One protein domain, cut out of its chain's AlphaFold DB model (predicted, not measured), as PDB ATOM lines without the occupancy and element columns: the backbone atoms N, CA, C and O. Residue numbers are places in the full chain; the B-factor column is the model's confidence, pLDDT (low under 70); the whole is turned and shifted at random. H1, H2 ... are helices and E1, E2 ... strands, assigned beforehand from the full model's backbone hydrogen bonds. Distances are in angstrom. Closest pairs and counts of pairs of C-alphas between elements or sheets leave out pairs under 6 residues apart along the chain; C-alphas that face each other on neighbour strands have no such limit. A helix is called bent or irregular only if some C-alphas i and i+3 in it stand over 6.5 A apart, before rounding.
ATOM      1  N   GLU A  49     256.459 193.220 224.725       83.06
ATOM      2  CA  GLU A  49     256.450 194.062 225.919       83.06
ATOM      3  C   GLU A  49     257.317 195.299 225.695       83.06
ATOM      4  O   GLU A  49     256.865 196.417 225.939       83.06
ATOM      5  N   GLN A  50     258.511 195.119 225.118       84.44
ATOM      6  CA  GLN A  50     259.381 196.231 224.737       84.44
ATOM      7  C   GLN A  50     258.693 197.156 223.728       84.44
ATOM      8  O   GLN A  50     258.683 198.371 223.898       84.44
ATOM      9  N   LYS A  51     258.027 196.595 222.713       87.56
ATOM     10  CA  LYS A  51     257.270 197.405 221.753       87.56
ATOM     11  C   LYS A  51     256.174 198.228 222.440       87.56
ATOM     12  O   LYS A  51     255.966 199.385 222.085       87.56
ATOM     13  N   LEU A  52     255.469 197.650 223.414       87.00
ATOM     14  CA  LEU A  52     254.461 198.376 224.190       87.00
ATOM     15  C   LEU A  52     255.076 199.486 225.045       87.00
ATOM     16  O   LEU A  52     254.415 200.503 225.254       87.00
ATOM     17  N   LEU A  53     256.309 199.321 225.528       85.56
ATOM     18  CA  LEU A  53     257.064 200.366 226.222       85.56
ATOM     19  C   LEU A  53     257.500 201.498 225.284       85.56
ATOM     20  O   LEU A  53     257.401 202.659 225.681       85.56
ATOM     21  N   ASP A  54     257.822 201.196 224.030       87.00
ATOM     22  CA  ASP A  54     258.195 202.198 223.021       87.00
ATOM     23  C   ASP A  54     256.989 203.019 222.504       87.00
ATOM     24  O   ASP A  54     257.149 204.122 221.984       87.00
ATOM     25  N   GLU A  55     255.759 202.502 222.625       89.94
ATOM     26  CA  GLU A  55     254.545 203.178 222.135       89.94
ATOM     27  C   GLU A  55     254.140 204.387 223.004       89.94
ATOM     28  O   GLU A  55     253.877 204.259 224.198       89.94
ATOM     29  N   GLU A  56     253.997 205.579 222.424       89.19
ATOM     30  CA  GLU A  56     253.502 206.746 223.172       89.19
ATOM     31  C   GLU A  56     252.057 206.565 223.674       89.19
ATOM     32  O   GLU A  56     251.237 205.855 223.080       89.19
ATOM     33  N   LEU A  57     251.714 207.254 224.772       91.81
ATOM     34  CA  LEU A  57     250.333 207.280 225.248       91.81
ATOM     35  C   LEU A  57     249.423 207.946 224.203       91.81
ATOM     36  O   LEU A  57     249.717 209.054 223.749       91.81
ATOM     37  N   PRO A  58     248.269 207.339 223.862       92.06
ATOM     38  CA  PRO A  58     247.316 207.972 222.963       92.06
ATOM     39  C   PRO A  58     246.848 209.338 223.504       92.06
ATOM     40  O   PRO A  58     246.654 209.463 224.717       92.06
ATOM     41  N   PRO A  59     246.562 210.339 222.648       93.38
ATOM     42  CA  PRO A  59     246.185 211.687 223.090       93.38
ATOM     43  C   PRO A  59     245.007 211.723 224.069       93.38
ATOM     44  O   PRO A  59     245.012 212.485 225.029       93.38
ATOM     45  N   GLN A  60     244.009 210.856 223.881       94.25
ATOM     46  CA  GLN A  60     242.862 210.742 224.785       94.25
ATOM     47  C   GLN A  60     243.241 210.227 226.180       94.25
ATOM     48  O   GLN A  60     242.584 210.556 227.164       94.25
ATOM     49  N   VAL A  61     244.296 209.414 226.270       94.44
ATOM     50  CA  VAL A  61     244.822 208.916 227.541       94.44
ATOM     51  C   VAL A  61     245.621 210.016 228.230       94.44
ATOM     52  O   VAL A  61     245.428 210.230 229.424       94.44
ATOM     53  N   LEU A  62     246.442 210.757 227.482       93.81
ATOM     54  CA  LEU A  62     247.184 211.905 228.005       93.81
ATOM     55  C   LEU A  62     246.239 212.988 228.552       93.81
ATOM     56  O   LEU A  62     246.369 213.396 229.704       93.81
ATOM     57  N   ALA A  63     245.202 213.347 227.792       94.56
ATOM     58  CA  ALA A  63     244.191 214.316 228.218       94.56
ATOM     59  C   ALA A  63     243.472 213.911 229.521       94.56
ATOM     60  O   ALA A  63     243.017 214.769 230.272       94.56
ATOM     61  N   SER A  64     243.374 212.606 229.817       95.50
ATOM     62  CA  SER A  64     242.748 212.120 231.057       95.50
ATOM     63  C   SER A  64     243.595 212.344 232.314       95.50
ATOM     64  O   SER A  64     243.048 212.295 233.414       95.50
ATOM     65  N   ILE A  65     244.903 212.584 232.163       96.00
ATOM     66  CA  ILE A  65     245.840 212.777 233.280       96.00
ATOM     67  C   ILE A  65     246.406 214.197 233.373       96.00
ATOM     68  O   ILE A  65     246.906 214.574 234.429       96.00
ATOM     69  N   GLU A  66     246.274 215.009 232.319       95.31
ATOM     70  CA  GLU A  66     246.672 216.425 232.306       95.31
ATOM     71  C   GLU A  66     246.162 217.248 233.503       95.31
ATOM     72  O   GLU A  66     246.941 218.036 234.048       95.31
ATOM     73  N   PRO A  67     244.911 217.072 233.987       96.19
ATOM     74  CA  PRO A  67     244.441 217.795 235.167       96.19
ATOM     75  C   PRO A  67     245.291 217.550 236.422       96.19
ATOM     76  O   PRO A  67     245.356 218.424 237.285       96.19
ATOM     77  N   PHE A  68     245.966 216.400 236.523       96.00
ATOM     78  CA  PHE A  68     246.787 216.052 237.680       96.00
ATOM     79  C   PHE A  68     248.144 216.770 237.688       96.00
ATOM     80  O   PHE A  68     248.741 216.912 238.748       96.00
ATOM     81  N   PHE A  69     248.632 217.287 236.555       94.31
ATOM     82  CA  PHE A  69     249.976 217.887 236.465       94.31
ATOM     83  C   PHE A  69     250.145 219.140 237.334       94.31
ATOM     84  O   PHE A  69     251.252 219.452 237.773       94.31
ATOM     85  N   ASN A  70     249.043 219.841 237.606       91.31
ATOM     86  CA  ASN A  70     249.030 221.081 238.381       91.31
ATOM     87  C   ASN A  70     248.642 220.882 239.852       91.31
ATOM     88  O   ASN A  70     248.539 221.867 240.585       91.31
ATOM     89  N   LEU A  71     248.407 219.642 240.292       91.44
ATOM     90  CA  LEU A  71     248.125 219.373 241.700       91.44
ATOM     91  C   LEU A  71     249.372 219.622 242.570       91.44
ATOM     92  O   LEU A  71     250.504 219.549 242.063       91.44
ATOM     93  N   PRO A  72     249.190 219.880 243.878       90.31
ATOM     94  CA  PRO A  72     250.273 219.815 244.853       90.31
ATOM     95  C   PRO A  72     251.038 218.490 244.750       90.31
ATOM     96  O   PRO A  72     250.465 217.460 244.405       90.31
ATOM     97  N   ARG A  73     252.342 218.513 245.051       86.69
ATOM     98  CA  ARG A  73     253.228 217.341 244.913       86.69
ATOM     99  C   ARG A  73     252.669 216.098 245.607       86.69
ATOM    100  O   ARG A  73     252.666 215.035 245.006       86.69
ATOM    101  N   GLU A  74     252.190 216.243 246.838       86.31
ATOM    102  CA  GLU A  74     251.650 215.129 247.629       86.31
ATOM    103  C   GLU A  74     250.445 214.482 246.936       86.31
ATOM    104  O   GLU A  74     250.454 213.280 246.699       86.31
ATOM    105  N   GLU A  75     249.488 215.282 246.466       87.56
ATOM    106  CA  GLU A  75     248.322 214.784 245.726       87.56
ATOM    107  C   GLU A  75     248.705 214.151 244.375       87.56
ATOM    108  O   GLU A  75     248.120 213.149 243.958       87.56
ATOM    109  N   ARG A  76     249.708 214.701 243.670       90.31
ATOM    110  CA  ARG A  76     250.239 214.068 242.446       90.31
ATOM    111  C   ARG A  76     250.855 212.714 242.744       90.31
ATOM    112  O   ARG A  76     250.636 211.770 241.989       90.31
ATOM    113  N   ASN A  77     251.618 212.638 243.825       85.06
ATOM    114  CA  ASN A  77     252.272 211.418 244.253       85.06
ATOM    115  C   ASN A  77     251.223 210.365 244.613       85.06
ATOM    116  O   ASN A  77     251.290 209.266 244.079       85.06
ATOM    117  N   GLU A  78     250.192 210.700 245.386       86.50
ATOM    118  CA  GLU A  78     249.079 209.779 245.661       86.50
ATOM    119  C   GLU A  78     248.462 209.216 244.368       86.50
ATOM    120  O   GLU A  78     248.271 208.007 244.234       86.50
ATOM    121  N   LYS A  79     248.232 210.068 243.357       89.12
ATOM    122  CA  LYS A  79     247.708 209.628 242.052       89.12
ATOM    123  C   LYS A  79     248.682 208.744 241.277       89.12
ATOM    124  O   LYS A  79     248.257 207.770 240.654       89.12
ATOM    125  N   ALA A  80     249.972 209.061 241.302       89.38
ATOM    126  CA  ALA A  80     251.000 208.212 240.710       89.38
ATOM    127  C   ALA A  80     251.067 206.846 241.420       89.38
ATOM    128  O   ALA A  80     251.132 205.822 240.744       89.38
ATOM    129  N   ALA A  81     250.942 206.818 242.750       85.69
ATOM    130  CA  ALA A  81     250.929 205.602 243.563       85.69
ATOM    131  C   ALA A  81     249.758 204.680 243.209       85.69
ATOM    132  O   ALA A  81     249.946 203.484 242.998       85.69
ATOM    133  N   GLU A  82     248.546 205.232 243.084       87.75
ATOM    134  CA  GLU A  82     247.351 204.484 242.663       87.75
ATOM    135  C   GLU A  82     247.572 203.783 241.308       87.75
ATOM    136  O   GLU A  82     247.178 202.629 241.104       87.75
ATOM    137  N   LEU A  83     248.239 204.465 240.376       91.56
ATOM    138  CA  LEU A  83     248.557 203.937 239.051       91.56
ATOM    139  C   LEU A  83     249.696 202.910 239.080       91.56
ATOM    140  O   LEU A  83     249.625 201.917 238.356       91.56
ATOM    141  N   MET A  84     250.705 203.094 239.933       88.38
ATOM    142  CA  MET A  84     251.754 202.092 240.160       88.38
ATOM    143  C   MET A  84     251.183 200.819 240.797       88.38
ATOM    144  O   MET A  84     251.484 199.719 240.341       88.38
ATOM    145  N   ASN A  85     250.262 200.945 241.756       86.19
ATOM    146  CA  ASN A  85     249.523 199.806 242.310       86.19
ATOM    147  C   ASN A  85     248.680 199.105 241.240       86.19
ATOM    148  O   ASN A  85     248.629 197.877 241.186       86.19
ATOM    149  N   THR A  86     248.056 199.873 240.343       88.56
ATOM    150  CA  THR A  86     247.330 199.314 239.194       88.56
ATOM    151  C   THR A  86     248.266 198.523 238.274       88.56
ATOM    152  O   THR A  86     247.894 197.442 237.822       88.56
ATOM    153  N   TYR A  87     249.486 199.012 238.020       89.25
ATOM    154  CA  TYR A  87     250.508 198.264 237.282       89.25
ATOM    155  C   TYR A  87     250.839 196.935 237.975       89.25
ATOM    156  O   TYR A  87     250.734 195.890 237.337       89.25
ATOM    157  N   ILE A  88     251.140 196.952 239.279       85.88
ATOM    158  CA  ILE A  88     251.476 195.745 240.059       85.88
ATOM    159  C   ILE A  88     250.346 194.707 239.993       85.88
ATOM    160  O   ILE A  88     250.593 193.528 239.768       85.88
ATOM    161  N   GLN A  89     249.087 195.131 240.118       87.56
ATOM    162  CA  GLN A  89     247.937 194.218 240.094       87.56
ATOM    163  C   GLN A  89     247.656 193.591 238.720       87.56
ATOM    164  O   GLN A  89     246.973 192.557 238.647       87.56
ATOM    165  N   LEU A  90     248.113 194.247 237.646       90.06
ATOM    166  CA  LEU A  90     247.815 193.892 236.260       90.06
ATOM    167  C   LEU A  90     249.002 193.295 235.500       90.06
ATOM    168  O   LEU A  90     248.739 192.669 234.476       90.06
ATOM    169  N   LYS A  91     250.254 193.451 235.959       86.12
ATOM    170  CA  LYS A  91     251.467 193.059 235.208       86.12
ATOM    171  C   LYS A  91     251.400 191.624 234.662       86.12
ATOM    172  O   LYS A  91     251.670 191.423 233.485       86.12
ATOM    173  N   ASP A  92     250.875 190.683 235.450       87.38
ATOM    174  CA  ASP A  92     250.755 189.262 235.070       87.38
ATOM    175  C   ASP A  92     249.421 188.887 234.394       87.38
ATOM    176  O   ASP A  92     249.233 187.756 233.947       87.38
ATOM    177  N   LYS A  93     248.448 189.809 234.351       91.25
ATOM    178  CA  LYS A  93     247.069 189.550 233.880       91.25
ATOM    179  C   LYS A  93     246.752 190.247 232.561       91.25
ATOM    180  O   LYS A  93     246.099 189.671 231.695       91.25
ATOM    181  N   ASP A  94     247.172 191.499 232.441       93.62
ATOM    182  CA  ASP A  94     246.993 192.357 231.274       93.62
ATOM    183  C   ASP A  94     248.153 193.358 231.224       93.62
ATOM    184  O   ASP A  94     248.050 194.504 231.674       93.62
ATOM    185  N   PHE A  95     249.278 192.908 230.666       89.56
ATOM    186  CA  PHE A  95     250.502 193.702 230.583       89.56
ATOM    187  C   PHE A  95     250.298 195.026 229.831       89.56
ATOM    188  O   PHE A  95     250.871 196.053 230.188       89.56
ATOM    189  N   LYS A  96     249.419 195.050 228.820       92.94
ATOM    190  CA  LYS A  96     249.117 196.281 228.080       92.94
ATOM    191  C   LYS A  96     248.442 197.312 228.982       92.94
ATOM    192  O   LYS A  96     248.833 198.481 228.972       92.94
ATOM    193  N   ALA A  97     247.431 196.905 229.748       94.50
ATOM    194  CA  ALA A  97     246.782 197.792 230.708       94.50
ATOM    195  C   ALA A  97     247.741 198.214 231.834       94.50
ATOM    196  O   ALA A  97     247.733 199.385 232.224       94.50
ATOM    197  N   ALA A  98     248.603 197.301 232.291       92.62
ATOM    198  CA  ALA A  98     249.636 197.581 233.284       92.62
ATOM    199  C   ALA A  98     250.604 198.672 232.796       92.62
ATOM    200  O   ALA A  98     250.757 199.698 233.459       92.62
ATOM    201  N   VAL A  99     251.199 198.516 231.609       92.44
ATOM    202  CA  VAL A  99     252.127 199.503 231.027       92.44
ATOM    203  C   VAL A  99     251.456 200.859 230.817       92.44
ATOM    204  O   VAL A  99     252.071 201.894 231.069       92.44
ATOM    205  N   ILE A 100     250.182 200.894 230.408       95.38
ATOM    206  CA  ILE A 100     249.434 202.158 230.312       95.38
ATOM    207  C   ILE A 100     249.327 202.832 231.687       95.38
ATOM    208  O   ILE A 100     249.493 204.049 231.770       95.38
ATOM    209  N   ALA A 101     249.055 202.079 232.757       95.06
ATOM    210  CA  ALA A 101     249.006 202.624 234.112       95.06
ATOM    211  C   ALA A 101     250.376 203.157 234.559       95.06
ATOM    212  O   ALA A 101     250.465 204.300 235.006       95.06
ATOM    213  N   LEU A 102     251.447 202.391 234.335       94.00
ATOM    214  CA  LEU A 102     252.812 202.802 234.667       94.00
ATOM    215  C   LEU A 102     253.227 204.077 233.921       94.00
ATOM    216  O   LEU A 102     253.726 205.025 234.525       94.00
ATOM    217  N   LYS A 103     252.939 204.155 232.619       95.06
ATOM    218  CA  LYS A 103     253.185 205.361 231.820       95.06
ATOM    219  C   LYS A 103     252.398 206.552 232.347       95.06
ATOM    220  O   LYS A 103     252.960 207.631 232.481       95.06
ATOM    221  N   LYS A 104     251.119 206.382 232.695       95.62
ATOM    222  CA  LYS A 104     250.341 207.470 233.307       95.62
ATOM    223  C   LYS A 104     250.995 207.979 234.594       95.62
ATOM    224  O   LYS A 104     251.074 209.193 234.765       95.62
ATOM    225  N   ALA A 105     251.480 207.083 235.458       93.25
ATOM    226  CA  ALA A 105     252.189 207.467 236.679       93.25
ATOM    227  C   ALA A 105     253.433 208.307 236.355       93.25
ATOM    228  O   ALA A 105     253.593 209.404 236.890       93.25
ATOM    229  N   ALA A 106     254.247 207.851 235.399       93.06
ATOM    230  CA  ALA A 106     255.456 208.548 234.967       93.06
ATOM    231  C   ALA A 106     255.155 209.962 234.427       93.06
ATOM    232  O   ALA A 106     255.797 210.933 234.822       93.06
ATOM    233  N   TYR A 107     254.119 210.113 233.593       95.06
ATOM    234  CA  TYR A 107     253.682 211.424 233.092       95.06
ATOM    235  C   TYR A 107     253.195 212.358 234.211       95.06
ATOM    236  O   TYR A 107     253.414 213.565 234.125       95.06
ATOM    237  N   ILE A 108     252.548 211.835 235.258       93.38
ATOM    238  CA  ILE A 108     252.121 212.640 236.416       93.38
ATOM    239  C   ILE A 108     253.334 213.129 237.214       93.38
ATOM    240  O   ILE A 108     253.403 214.318 237.533       93.38
ATOM    241  N   ILE A 109     254.304 212.248 237.486       90.56
ATOM    242  CA  ILE A 109     255.561 212.589 238.176       90.56
ATOM    243  C   ILE A 109     256.323 213.662 237.386       90.56
ATOM    244  O   ILE A 109     256.762 214.670 237.945       90.56
ATOM    245  N   ALA A 110     256.409 213.493 236.067       92.12
ATOM    246  CA  ALA A 110     257.098 214.423 235.185       92.12
ATOM    247  C   ALA A 110     256.304 215.689 234.831       92.12
ATOM    248  O   ALA A 110     256.880 216.582 234.215       92.12
ATOM    249  N   LYS A 111     255.031 215.811 235.237       93.06
ATOM    250  CA  LYS A 111     254.115 216.901 234.842       93.06
ATOM    251  C   LYS A 111     253.965 217.053 233.320       93.06
ATOM    252  O   LYS A 111     253.850 218.167 232.808       93.06
ATOM    253  N   GLY A 112     253.958 215.939 232.595       91.56
ATOM    254  CA  GLY A 112     253.851 215.908 231.137       91.56
ATOM    255  C   GLY A 112     255.029 215.203 230.461       91.56
ATOM    256  O   GLY A 112     255.729 214.427 231.107       91.56
ATOM    257  N   PRO A 113     255.229 215.424 229.146       89.81
ATOM    258  CA  PRO A 113     256.306 214.791 228.392       89.81
ATOM    259  C   PRO A 113     257.685 215.185 228.928       89.81
ATOM    260  O   PRO A 113     257.976 216.368 229.104       89.81
ATOM    261  N   ASN A 114     258.560 214.200 229.120       90.19
ATOM    262  CA  ASN A 114     259.953 214.406 229.496       90.19
ATOM    263  C   ASN A 114     260.839 213.380 228.757       90.19
ATOM    264  O   ASN A 114     260.429 212.224 228.624       90.19
ATOM    265  N   PRO A 115     262.024 213.776 228.246       91.19
ATOM    266  CA  PRO A 115     262.900 212.889 227.472       91.19
ATOM    267  C   PRO A 115     263.354 211.633 228.230       91.19
ATOM    268  O   PRO A 115     263.722 210.652 227.594       91.19
ATOM    269  N   LEU A 116     263.306 211.642 229.564       92.50
ATOM    270  CA  LEU A 116     263.701 210.516 230.409       92.50
ATOM    271  C   LEU A 116     262.554 209.555 230.738       92.50
ATOM    272  O   LEU A 116     262.787 208.535 231.381       92.50
ATOM    273  N   LEU A 117     261.316 209.848 230.320       90.38
ATOM    274  CA  LEU A 117     260.158 209.019 230.678       90.38
ATOM    275  C   LEU A 117     260.275 207.586 230.178       90.38
ATOM    276  O   LEU A 117     259.884 206.671 230.894       90.38
ATOM    277  N   GLN A 118     260.791 207.388 228.966       90.81
ATOM    278  CA  GLN A 118     260.945 206.047 228.414       90.81
ATOM    279  C   GLN A 118     261.880 205.210 229.293       90.81
ATOM    280  O   GLN A 118     261.493 204.144 229.764       90.81
ATOM    281  N   GLU A 119     263.065 205.746 229.583       91.62
ATOM    282  CA  GLU A 119     264.058 205.084 230.427       91.62
ATOM    283  C   GLU A 119     263.520 204.839 231.846       91.62
ATOM    284  O   GLU A 119     263.697 203.755 232.399       91.62
ATOM    285  N   TRP A 120     262.793 205.806 232.416       91.12
ATOM    286  CA  TRP A 120     262.156 205.657 233.725       91.12
ATOM    287  C   TRP A 120     261.159 204.494 233.750       91.12
ATOM    288  O   TRP A 120     261.180 203.687 234.675       91.12
ATOM    289  N   VAL A 121     260.300 204.371 232.730       90.94
ATOM    290  CA  VAL A 121     259.292 203.301 232.647       90.94
ATOM    291  C   VAL A 121     259.961 201.939 232.433       90.94
ATOM    292  O   VAL A 121     259.543 200.954 233.044       90.94
ATOM    293  N   GLU A 122     261.011 201.863 231.616       89.06
ATOM    294  CA  GLU A 122     261.799 200.638 231.422       89.06
ATOM    295  C   GLU A 122     262.473 200.182 232.723       89.06
ATOM    296  O   GLU A 122     262.395 199.009 233.091       89.06
ATOM    297  N   LEU A 123     263.097 201.109 233.456       87.56
ATOM    298  CA  LEU A 123     263.687 200.840 234.769       87.56
ATOM    299  C   LEU A 123     262.625 200.418 235.784       87.56
ATOM    300  O   LEU A 123     262.797 199.399 236.443       87.56
ATOM    301  N   ALA A 124     261.502 201.135 235.873       86.62
ATOM    302  CA  ALA A 124     260.401 200.785 236.768       86.62
ATOM    303  C   ALA A 124     259.843 199.387 236.470       86.62
ATOM    304  O   ALA A 124     259.563 198.627 237.392       86.62
ATOM    305  N   THR A 125     259.722 199.021 235.191       84.44
ATOM    306  CA  THR A 125     259.269 197.683 234.787       84.44
ATOM    307  C   THR A 125     260.245 196.613 235.274       84.44
ATOM    308  O   THR A 125     259.810 195.598 235.808       84.44
ATOM    309  N   ARG A 126     261.557 196.855 235.166       80.00
ATOM    310  CA  ARG A 126     262.588 195.924 235.651       80.00
ATOM    311  C   ARG A 126     262.660 195.855 237.175       80.00
ATOM    312  O   ARG A 126     262.817 194.772 237.698       80.00
ATOM    313  N   ILE A 127     262.507 196.973 237.878       78.12
ATOM    314  CA  ILE A 127     262.618 197.047 239.344       78.12
ATOM    315  C   ILE A 127     261.356 196.487 240.026       78.12
ATOM    316  O   ILE A 127     261.441 195.692 240.954       78.12
ATOM    317  N   ILE A 128     260.171 196.902 239.568       72.94
ATOM    318  CA  ILE A 128     258.874 196.591 240.202       72.94
ATOM    319  C   ILE A 128     258.250 195.329 239.601       72.94
ATOM    320  O   ILE A 128     257.536 194.581 240.270       72.94
ATOM    321  N   GLY A 129     258.472 195.091 238.306       63.38
ATOM    322  CA  GLY A 129     257.855 193.979 237.586       63.38
ATOM    323  C   GLY A 129     258.309 192.615 238.087       63.38
ATOM    324  O   GLY A 129     257.495 191.698 238.124       63.38
ATOM    325  N   VAL A 130     259.553 192.496 238.546       64.75
ATOM    326  CA  VAL A 130     260.128 191.216 238.992       64.75
ATOM    327  C   VAL A 130     260.490 191.175 240.474       64.75
ATOM    328  O   VAL A 130     261.142 190.229 240.889       64.75
ATOM    329  N   GLU A 131     260.097 192.191 241.255       60.62
ATOM    330  CA  GLU A 131     260.391 192.286 242.702       60.62
ATOM    331  C   GLU A 131     261.891 192.161 243.042       60.62
ATOM    332  O   GLU A 131     262.282 191.964 244.188       60.62
ATOM    333  N   GLU A 132     262.745 192.383 242.046       65.06
ATOM    334  CA  GLU A 132     264.195 192.401 242.127       65.06
ATOM    335  C   GLU A 132     264.710 193.558 241.268       65.06
ATOM    336  O   GLU A 132     264.276 193.752 240.135       65.06
ATOM    337  N   GLY A 133     265.670 194.329 241.772       65.94
ATOM    338  CA  GLY A 133     266.305 195.404 241.011       65.94
ATOM    339  C   GLY A 133     267.817 195.298 241.079       65.94
ATOM    340  O   GLY A 133     268.375 195.049 242.146       65.94
ATOM    341  N   LEU A 134     268.509 195.526 239.963       79.88
ATOM    342  CA  LEU A 134     269.952 195.740 240.034       79.88
ATOM    343  C   LEU A 134     270.220 197.049 240.786       79.88
ATOM    344  O   LEU A 134     269.554 198.057 240.538       79.88
ATOM    345  N   LEU A 135     271.230 197.080 241.660       78.69
ATOM    346  CA  LEU A 135     271.611 198.327 242.347       78.69
ATOM    347  C   LEU A 135     271.918 199.463 241.367       78.69
ATOM    348  O   LEU A 135     271.635 200.625 241.651       78.69
ATOM    349  N   VAL A 136     272.481 199.132 240.205       84.38
ATOM    350  CA  VAL A 136     272.755 200.103 239.139       84.38
ATOM    351  C   VAL A 136     271.479 200.628 238.475       84.38
ATOM    352  O   VAL A 136     271.430 201.808 238.135       84.38
ATOM    353  N   ASP A 137     270.431 199.805 238.362       85.94
ATOM    354  CA  ASP A 137     269.122 200.248 237.873       85.94
ATOM    355  C   ASP A 137     268.460 201.172 238.904       85.94
ATOM    356  O   ASP A 137     267.956 202.230 238.539       85.94
ATOM    357  N   LEU A 138     268.538 200.842 240.199       83.19
ATOM    358  CA  LEU A 138     268.075 201.715 241.286       83.19
ATOM    359  C   LEU A 138     268.814 203.058 241.310       83.19
ATOM    360  O   LEU A 138     268.192 204.109 241.488       83.19
ATOM    361  N   LEU A 139     270.134 203.043 241.098       87.62
ATOM    362  CA  LEU A 139     270.923 204.267 241.003       87.62
ATOM    363  C   LEU A 139     270.421 205.124 239.839       87.62
ATOM    364  O   LEU A 139     270.093 206.291 240.049       87.62
ATOM    365  N   ARG A 140     270.298 204.539 238.642       92.62
ATOM    366  CA  ARG A 140     269.845 205.266 237.453       92.62
ATOM    367  C   ARG A 140     268.416 205.785 237.600       92.62
ATOM    368  O   ARG A 140     268.130 206.918 237.223       92.62
ATOM    369  N   PHE A 141     267.537 204.996 238.208       89.06
ATOM    370  CA  PHE A 141     266.171 205.394 238.515       89.06
ATOM    371  C   PHE A 141     266.140 206.639 239.416       89.06
ATOM    372  O   PHE A 141     265.481 207.624 239.084       89.06
ATOM    373  N   SER A 142     266.947 206.654 240.488       88.19
ATOM    374  CA  SER A 142     267.068 207.815 241.383       88.19
ATOM    375  C   SER A 142     267.623 209.068 240.688       88.19
ATOM    376  O   SER A 142     267.197 210.183 240.989       88.19
ATOM    377  N   GLU A 143     268.556 208.908 239.741       93.25
ATOM    378  CA  GLU A 143     269.108 210.020 238.956       93.25
ATOM    379  C   GLU A 143     268.039 210.673 238.086       93.25
ATOM    380  O   GLU A 143     267.935 211.900 238.055       93.25
ATOM    381  N   ILE A 144     267.231 209.854 237.407       92.69
ATOM    382  CA  ILE A 144     266.151 210.339 236.550       92.69
ATOM    383  C   ILE A 144     265.104 211.078 237.381       92.69
ATOM    384  O   ILE A 144     264.708 212.184 237.013       92.69
ATOM    385  N   GLU A 145     264.673 210.515 238.513       89.81
ATOM    386  CA  GLU A 145     263.704 211.183 239.391       89.81
ATOM    387  C   GLU A 145     264.231 212.515 239.919       89.81
ATOM    388  O   GLU A 145     263.507 213.512 239.937       89.81
ATOM    389  N   LEU A 146     265.509 212.562 240.297       91.12
ATOM    390  CA  LEU A 146     266.150 213.788 240.742       91.12
ATOM    391  C   LEU A 146     266.213 214.840 239.625       91.12
ATOM    392  O   LEU A 146     265.953 216.015 239.890       91.12
ATOM    393  N   GLU A 147     266.541 214.442 238.395       94.88
ATOM    394  CA  GLU A 147     266.568 215.341 237.238       94.88
ATOM    395  C   GLU A 147     265.167 215.875 236.912       94.88
ATOM    396  O   GLU A 147     264.987 217.080 236.720       94.88
ATOM    397  N   ILE A 148     264.151 215.008 236.930       91.12
ATOM    398  CA  ILE A 148     262.748 215.399 236.758       91.12
ATOM    399  C   ILE A 148     262.327 216.386 237.851       91.12
ATOM    400  O   ILE A 148     261.785 217.446 237.535       91.12
ATOM    401  N   ALA A 149     262.603 216.088 239.122       90.56
ATOM    402  CA  ALA A 149     262.229 216.938 240.250       90.56
ATOM    403  C   ALA A 149     262.885 218.327 240.176       90.56
ATOM    404  O   ALA A 149     262.241 219.343 240.443       90.56
ATOM    405  N   GLN A 150     264.154 218.387 239.765       92.81
ATOM    406  CA  GLN A 150     264.869 219.648 239.559       92.81
ATOM    407  C   GLN A 150     264.282 220.449 238.394       92.81
ATOM    408  O   GLN A 150     264.002 221.636 238.551       92.81
ATOM    409  N   ASN A 151     264.034 219.804 237.251       92.38
ATOM    410  CA  ASN A 151     263.437 220.449 236.079       92.38
ATOM    411  C   ASN A 151     262.019 220.967 236.366       92.38
ATOM    412  O   ASN A 151     261.628 222.035 235.890       92.38
ATOM    413  N   ASN A 152     261.273 220.247 237.203       89.88
ATOM    414  CA  ASN A 152     259.923 220.606 237.624       89.88
ATOM    415  C   ASN A 152     259.874 221.651 238.743       89.88
ATOM    416  O   ASN A 152     258.768 222.048 239.128       89.88
ATOM    417  N   ASN A 153     261.035 222.114 239.224       90.25
ATOM    418  CA  ASN A 153     261.181 223.024 240.360       90.25
ATOM    419  C   ASN A 153     260.380 222.541 241.583       90.25
ATOM    420  O   ASN A 153     259.620 223.308 242.177       90.25
ATOM    421  N   GLU A 154     260.497 221.251 241.913       89.00
ATOM    422  CA  GLU A 154     259.920 220.708 243.145       89.00
ATOM    423  C   GLU A 154     260.575 221.322 244.391       89.00
ATOM    424  O   GLU A 154     261.601 222.004 244.321       89.00
ATOM    425  N   ASP A 155     259.973 221.084 245.554       89.25
ATOM    426  CA  ASP A 155     260.449 221.646 246.809       89.25
ATOM    427  C   ASP A 155     261.855 221.152 247.199       89.25
ATOM    428  O   ASP A 155     262.269 220.021 246.927       89.25
ATOM    429  N   GLU A 156     262.607 222.026 247.875       92.62
ATOM    430  CA  GLU A 156     263.996 221.752 248.255       92.62
ATOM    431  C   GLU A 156     264.125 220.555 249.203       92.62
ATOM    432  O   GLU A 156     265.125 219.838 249.139       92.62
ATOM    433  N   ALA A 157     263.129 220.319 250.064       87.88
ATOM    434  CA  ALA A 157     263.138 219.204 251.005       87.88
ATOM    435  C   ALA A 157     263.027 217.861 250.271       87.88
ATOM    436  O   ALA A 157     263.787 216.936 250.553       87.88
ATOM    437  N   TYR A 158     262.148 217.771 249.274       85.44
ATOM    438  CA  TYR A 158     262.021 216.608 248.408       85.44
ATOM    439  C   TYR A 158     263.290 216.347 247.600       85.44
ATOM    440  O   TYR A 158     263.811 215.233 247.607       85.44
ATOM    441  N   ILE A 159     263.837 217.384 246.962       89.69
ATOM    442  CA  ILE A 159     265.090 217.272 246.206       89.69
ATOM    443  C   ILE A 159     266.241 216.840 247.128       89.69
ATOM    444  O   ILE A 159     267.094 216.043 246.726       89.69
ATOM    445  N   ALA A 160     266.293 217.343 248.365       87.62
ATOM    446  CA  ALA A 160     267.282 216.925 249.355       87.62
ATOM    447  C   ALA A 160     267.113 215.451 249.756       87.62
ATOM    448  O   ALA A 160     268.119 214.748 249.865       87.62
ATOM    449  N   ASN A 161     265.874 214.978 249.910       85.38
ATOM    450  CA  ASN A 161     265.580 213.575 250.192       85.38
ATOM    451  C   ASN A 161     266.033 212.652 249.049       85.38
ATOM    452  O   ASN A 161     266.780 211.707 249.290       85.38
ATOM    453  N   LEU A 162     265.685 212.980 247.799       85.81
ATOM    454  CA  LEU A 162     266.136 212.222 246.622       85.81
ATOM    455  C   LEU A 162     267.670 212.175 246.528       85.81
ATOM    456  O   LEU A 162     268.256 211.130 246.258       85.81
ATOM    457  N   LYS A 163     268.356 213.290 246.819       89.69
ATOM    458  CA  LYS A 163     269.829 213.330 246.874       89.69
ATOM    459  C   LYS A 163     270.407 212.441 247.975       89.69
ATOM    460  O   LYS A 163     271.500 211.907 247.790       89.69
ATOM    461  N   ALA A 164     269.743 212.337 249.125       85.69
ATOM    462  CA  ALA A 164     270.179 211.464 250.210       85.69
ATOM    463  C   ALA A 164     270.064 209.991 249.794       85.69
ATOM    464  O   ALA A 164     271.060 209.274 249.854       85.69
ATOM    465  N   GLN A 165     268.913 209.594 249.249       80.81
ATOM    466  CA  GLN A 165     268.678 208.242 248.726       80.81
ATOM    467  C   GLN A 165     269.674 207.877 247.615       80.81
ATOM    468  O   GLN A 165     270.314 206.830 247.669       80.81
ATOM    469  N   HIS A 166     269.899 208.778 246.653       85.81
ATOM    470  CA  HIS A 166     270.895 208.587 245.597       85.81
ATOM    471  C   HIS A 166     272.300 208.317 246.166       85.81
ATOM    472  O   HIS A 166     272.993 207.398 245.733       85.81
ATOM    473  N   LYS A 167     272.720 209.085 247.184       87.38
ATOM    474  CA  LYS A 167     274.018 208.886 247.849       87.38
ATOM    475  C   LYS A 167     274.113 207.552 248.581       87.38
ATOM    476  O   LYS A 167     275.194 206.971 248.605       87.38
ATOM    477  N   GLU A 168     273.029 207.082 249.188       83.81
ATOM    478  CA  GLU A 168     272.994 205.784 249.865       83.81
ATOM    479  C   GLU A 168     273.202 204.633 248.878       83.81
ATOM    480  O   GLU A 168     274.068 203.784 249.097       83.81
ATOM    481  N   VAL A 169     272.489 204.653 247.747       82.44
ATOM    482  CA  VAL A 169     272.658 203.653 246.681       82.44
ATOM    483  C   VAL A 169     274.073 203.717 246.100       82.44
ATOM    484  O   VAL A 169     274.731 202.689 245.933       82.44
ATOM    485  N   GLN A 170     274.591 204.925 245.862       86.62
ATOM    486  CA  GLN A 170     275.961 205.116 245.390       86.62
ATOM    487  C   GLN A 170     276.995 204.552 246.380       86.62
ATOM    488  O   GLN A 170     277.942 203.881 245.968       86.62
ATOM    489  N   ALA A 171     276.813 204.778 247.683       83.44
ATOM    490  CA  ALA A 171     277.696 204.244 248.715       83.44
ATOM    491  C   ALA A 171     277.656 202.708 248.772       83.44
ATOM    492  O   ALA A 171     278.710 202.083 248.903       83.44
ATOM    493  N   ALA A 172     276.475 202.099 248.617       80.50
ATOM    494  CA  ALA A 172     276.328 200.645 248.544       80.50
ATOM    495  C   ALA A 172     277.079 200.057 247.336       80.50
ATOM    496  O   ALA A 172     277.822 199.083 247.477       80.50
ATOM    497  N   ILE A 173     276.967 200.692 246.165       81.00
ATOM    498  CA  ILE A 173     277.700 200.297 244.953       81.00
ATOM    499  C   ILE A 173     279.215 200.382 245.165       81.00
ATOM    500  O   ILE A 173     279.940 199.446 244.821       81.00
ATOM    501  N   GLU A 174     279.717 201.477 245.738       86.44
ATOM    502  CA  GLU A 174     281.152 201.616 246.014       86.44
ATOM    503  C   GLU A 174     281.636 200.573 247.026       86.44
ATOM    504  O   GLU A 174     282.696 199.973 246.842       86.44
ATOM    505  N   GLN A 175     280.834 200.270 248.050       80.88
ATOM    506  CA  GLN A 175     281.145 199.215 249.005       80.88
ATOM    507  C   GLN A 175     281.258 197.841 248.325       80.88
ATOM    508  O   GLN A 175     282.216 197.117 248.606       80.88
ATOM    509  N   LEU A 176     280.355 197.488 247.407       76.75
ATOM    510  CA  LEU A 176     280.440 196.233 246.647       76.75
ATOM    511  C   LEU A 176     281.717 196.158 245.806       76.75
ATOM    512  O   LEU A 176     282.439 195.160 245.870       76.75
ATOM    513  N   LYS A 177     282.065 197.250 245.112       82.69
ATOM    514  CA  LYS A 177     283.321 197.337 244.353       82.69
ATOM    515  C   LYS A 177     284.540 197.099 245.246       82.69
ATOM    516  O   LYS A 177     285.455 196.382 244.845       82.69
ATOM    517  N   THR A 178     284.557 197.645 246.468       85.12
ATOM    518  CA  THR A 178     285.670 197.414 247.414       85.12
ATOM    519  C   THR A 178     285.783 195.962 247.886       85.12
ATOM    520  O   THR A 178     286.871 195.526 248.256       85.12
ATOM    521  N   GLN A 179     284.685 195.203 247.838       78.06
ATOM    522  CA  GLN A 179     284.640 193.775 248.163       78.06
ATOM    523  C   GLN A 179     284.971 192.880 246.958       78.06
ATOM    524  O   GLN A 179     285.003 191.661 247.097       78.06
ATOM    525  N   GLY A 180     285.236 193.465 245.784       80.69
ATOM    526  CA  GLY A 180     285.482 192.724 244.546       80.69
ATOM    527  C   GLY A 180     284.217 192.144 243.909       80.69
ATOM    528  O   GLY A 180     284.327 191.279 243.044       80.69
ATOM    529  N   VAL A 181     283.036 192.609 244.326       79.75
ATOM    530  CA  VAL A 181     281.742 192.228 243.746       79.75
ATOM    531  C   VAL A 181     281.403 193.195 242.614       79.75
ATOM    532  O   VAL A 181     281.554 194.409 242.769       79.75
ATOM    533  N   ASP A 182     280.944 192.673 241.475       79.19
ATOM    534  CA  ASP A 182     280.473 193.502 240.363       79.19
ATOM    535  C   ASP A 182     279.057 194.041 240.668       79.19
ATOM    536  O   ASP A 182     278.109 193.262 240.776       79.19
ATOM    537  N   PRO A 183     278.865 195.365 240.815       75.50
ATOM    538  CA  PRO A 183     277.553 195.938 241.110       75.50
ATOM    539  C   PRO A 183     276.545 195.774 239.962       75.50
ATOM    540  O   PRO A 183     275.347 195.897 240.204       75.50
ATOM    541  N   ASN A 184     276.992 195.472 238.735       78.75
ATOM    542  CA  ASN A 184     276.096 195.235 237.595       78.75
ATOM    543  C   ASN A 184     275.365 193.891 237.669       78.75
ATOM    544  O   ASN A 184     274.425 193.672 236.911       78.75
ATOM    545  N   VAL A 185     275.797 192.992 238.555       73.69
ATOM    546  CA  VAL A 185     275.143 191.695 238.782       73.69
ATOM    547  C   VAL A 185     274.498 191.607 240.164       73.69
ATOM    548  O   VAL A 185     273.903 190.589 240.498       73.69
ATOM    549  N   PHE A 186     274.617 192.659 240.980       69.12
ATOM    550  CA  PHE A 186     274.078 192.659 242.331       69.12
ATOM    551  C   PHE A 186     272.599 193.048 242.324       69.12
ATOM    552  O   PHE A 186     272.247 194.203 242.060       69.12
ATOM    553  N   LYS A 187     271.754 192.068 242.647       68.12
ATOM    554  CA  LYS A 187     270.307 192.210 242.781       68.12
ATOM    555  C   LYS A 187     269.906 192.567 244.209       68.12
ATOM    556  O   LYS A 187     270.533 192.146 245.179       68.12
ATOM    557  N   VAL A 188     268.840 193.340 244.313       67.50
ATOM    558  CA  VAL A 188     268.170 193.723 245.549       67.50
ATOM    559  C   VAL A 188     266.741 193.214 245.459       67.50
ATOM    560  O   VAL A 188     266.004 193.663 244.587       67.50
ATOM    561  N   GLU A 189     266.371 192.282 246.333       64.88
ATOM    562  CA  GLU A 189     264.994 191.795 246.465       64.88
ATOM    563  C   GLU A 189     264.136 192.849 247.176       64.88
ATOM    564  O   GLU A 189     264.504 193.341 248.244       64.88
ATOM    565  N   PHE A 190     262.980 193.190 246.615       62.00
ATOM    566  CA  PHE A 190     261.992 194.028 247.282       62.00
ATOM    567  C   PHE A 190     261.007 193.127 248.013       62.00
ATOM    568  O   PHE A 190     260.235 192.404 247.395       62.00
TER     569      PHE A 190
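AT A GLANCE: This is residues 49 to 190 of the 198 residues of an uncharacterized protein of Candidatus Poribacteria bacterium (UniProt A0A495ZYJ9). Two helical hairpins, H3 with H4 and H6 with H7, spread like a V, H4 and H6 meeting near their ends, and H5 packs between these two helices. H2 packs on H4, H1 packs on H4 and H5, and the tiny sheet of E1 and E2 sits by the end of H5 and the start of H6. The printed part has 142 residues, with seven named helices and two named strands in the order H1 H2 H3 H4 H5 E1 H6 H7 E2; the class is mostly helix, and the sheet is antiparallel. The whole is compact, with a radius of gyration of the C-alphas of 15.7 A and spans of 51 by 37 by 23 A.

HOW THE PARTS SIT: Start at H1, residues 49 to 54, which touches residues 95 to 99 alone of the hub H4, residues 95 to 110; the closest C-alphas, Leu 52 and Lys 96, are 6.9 A apart. H2, residues 59 to 70, touches residues 104 to 109 alone of H4, closest at the C-alphas of Phe 69 and Ile 108, 5.7 A. H3, residues 73 to 90, forms a hairpin with H4 at a shallow tilt of 13 degrees, opposite ways; their closest C-alphas, Tyr 87 and Ala 98, are 4.1 A apart. H5, residues 117 to 129, touches H4 with residues 117 to 121 alone, at a steep tilt of 55 degrees, closest at the C-alphas of Ala 106 and Leu 117, 6.4 A. Residues 137 to 144 alone of H6, residues 135 to 151, touch H5, closest at the C-alphas of Trp 120 and Phe 141, 6.3 A. H6 and H7, residues 156 to 178, form a hairpin at a shallow tilt of 23 degrees; the C-alphas of Ser 142 and His 166 come closest, 5.7 A. H3 and H6 are apart. E1, residues 132 to 134, and E2, residues 187 to 189, are antiparallel, with N 133 and O 188 2.9 A apart, within hydrogen-bond range. Every O i to N i+4 pair is within range in H1, H3, H4, H5, H6 and H7; in H2 3 of 8 are, beside 5 of 9 O i to N i+3 pairs.

IN THESE COORDINATES: Find C-alpha 49 at (256.450, 194.062, 225.919), where H1 begins. H2 spans 18.2 A and is irregular, with C-alphas 64 and 67 7.2 A apart. H3 spans 25.6 A, H4 22.2 A, H5 16.7 A and H6 24.4 A. H7, the longest helix, runs 32.6 A from C-alpha 156 at (263.996, 221.752, 248.255). E2 ends at C-alpha 189, (264.994, 191.795, 246.465).

THE WHOLE: Look at Gln 60 and Gln 179 for the two C-alphas farthest apart, 50.8 A. The printed part has no cut and no long link. Confidence is under 70 at residues 129 to 133 and 186 to 190.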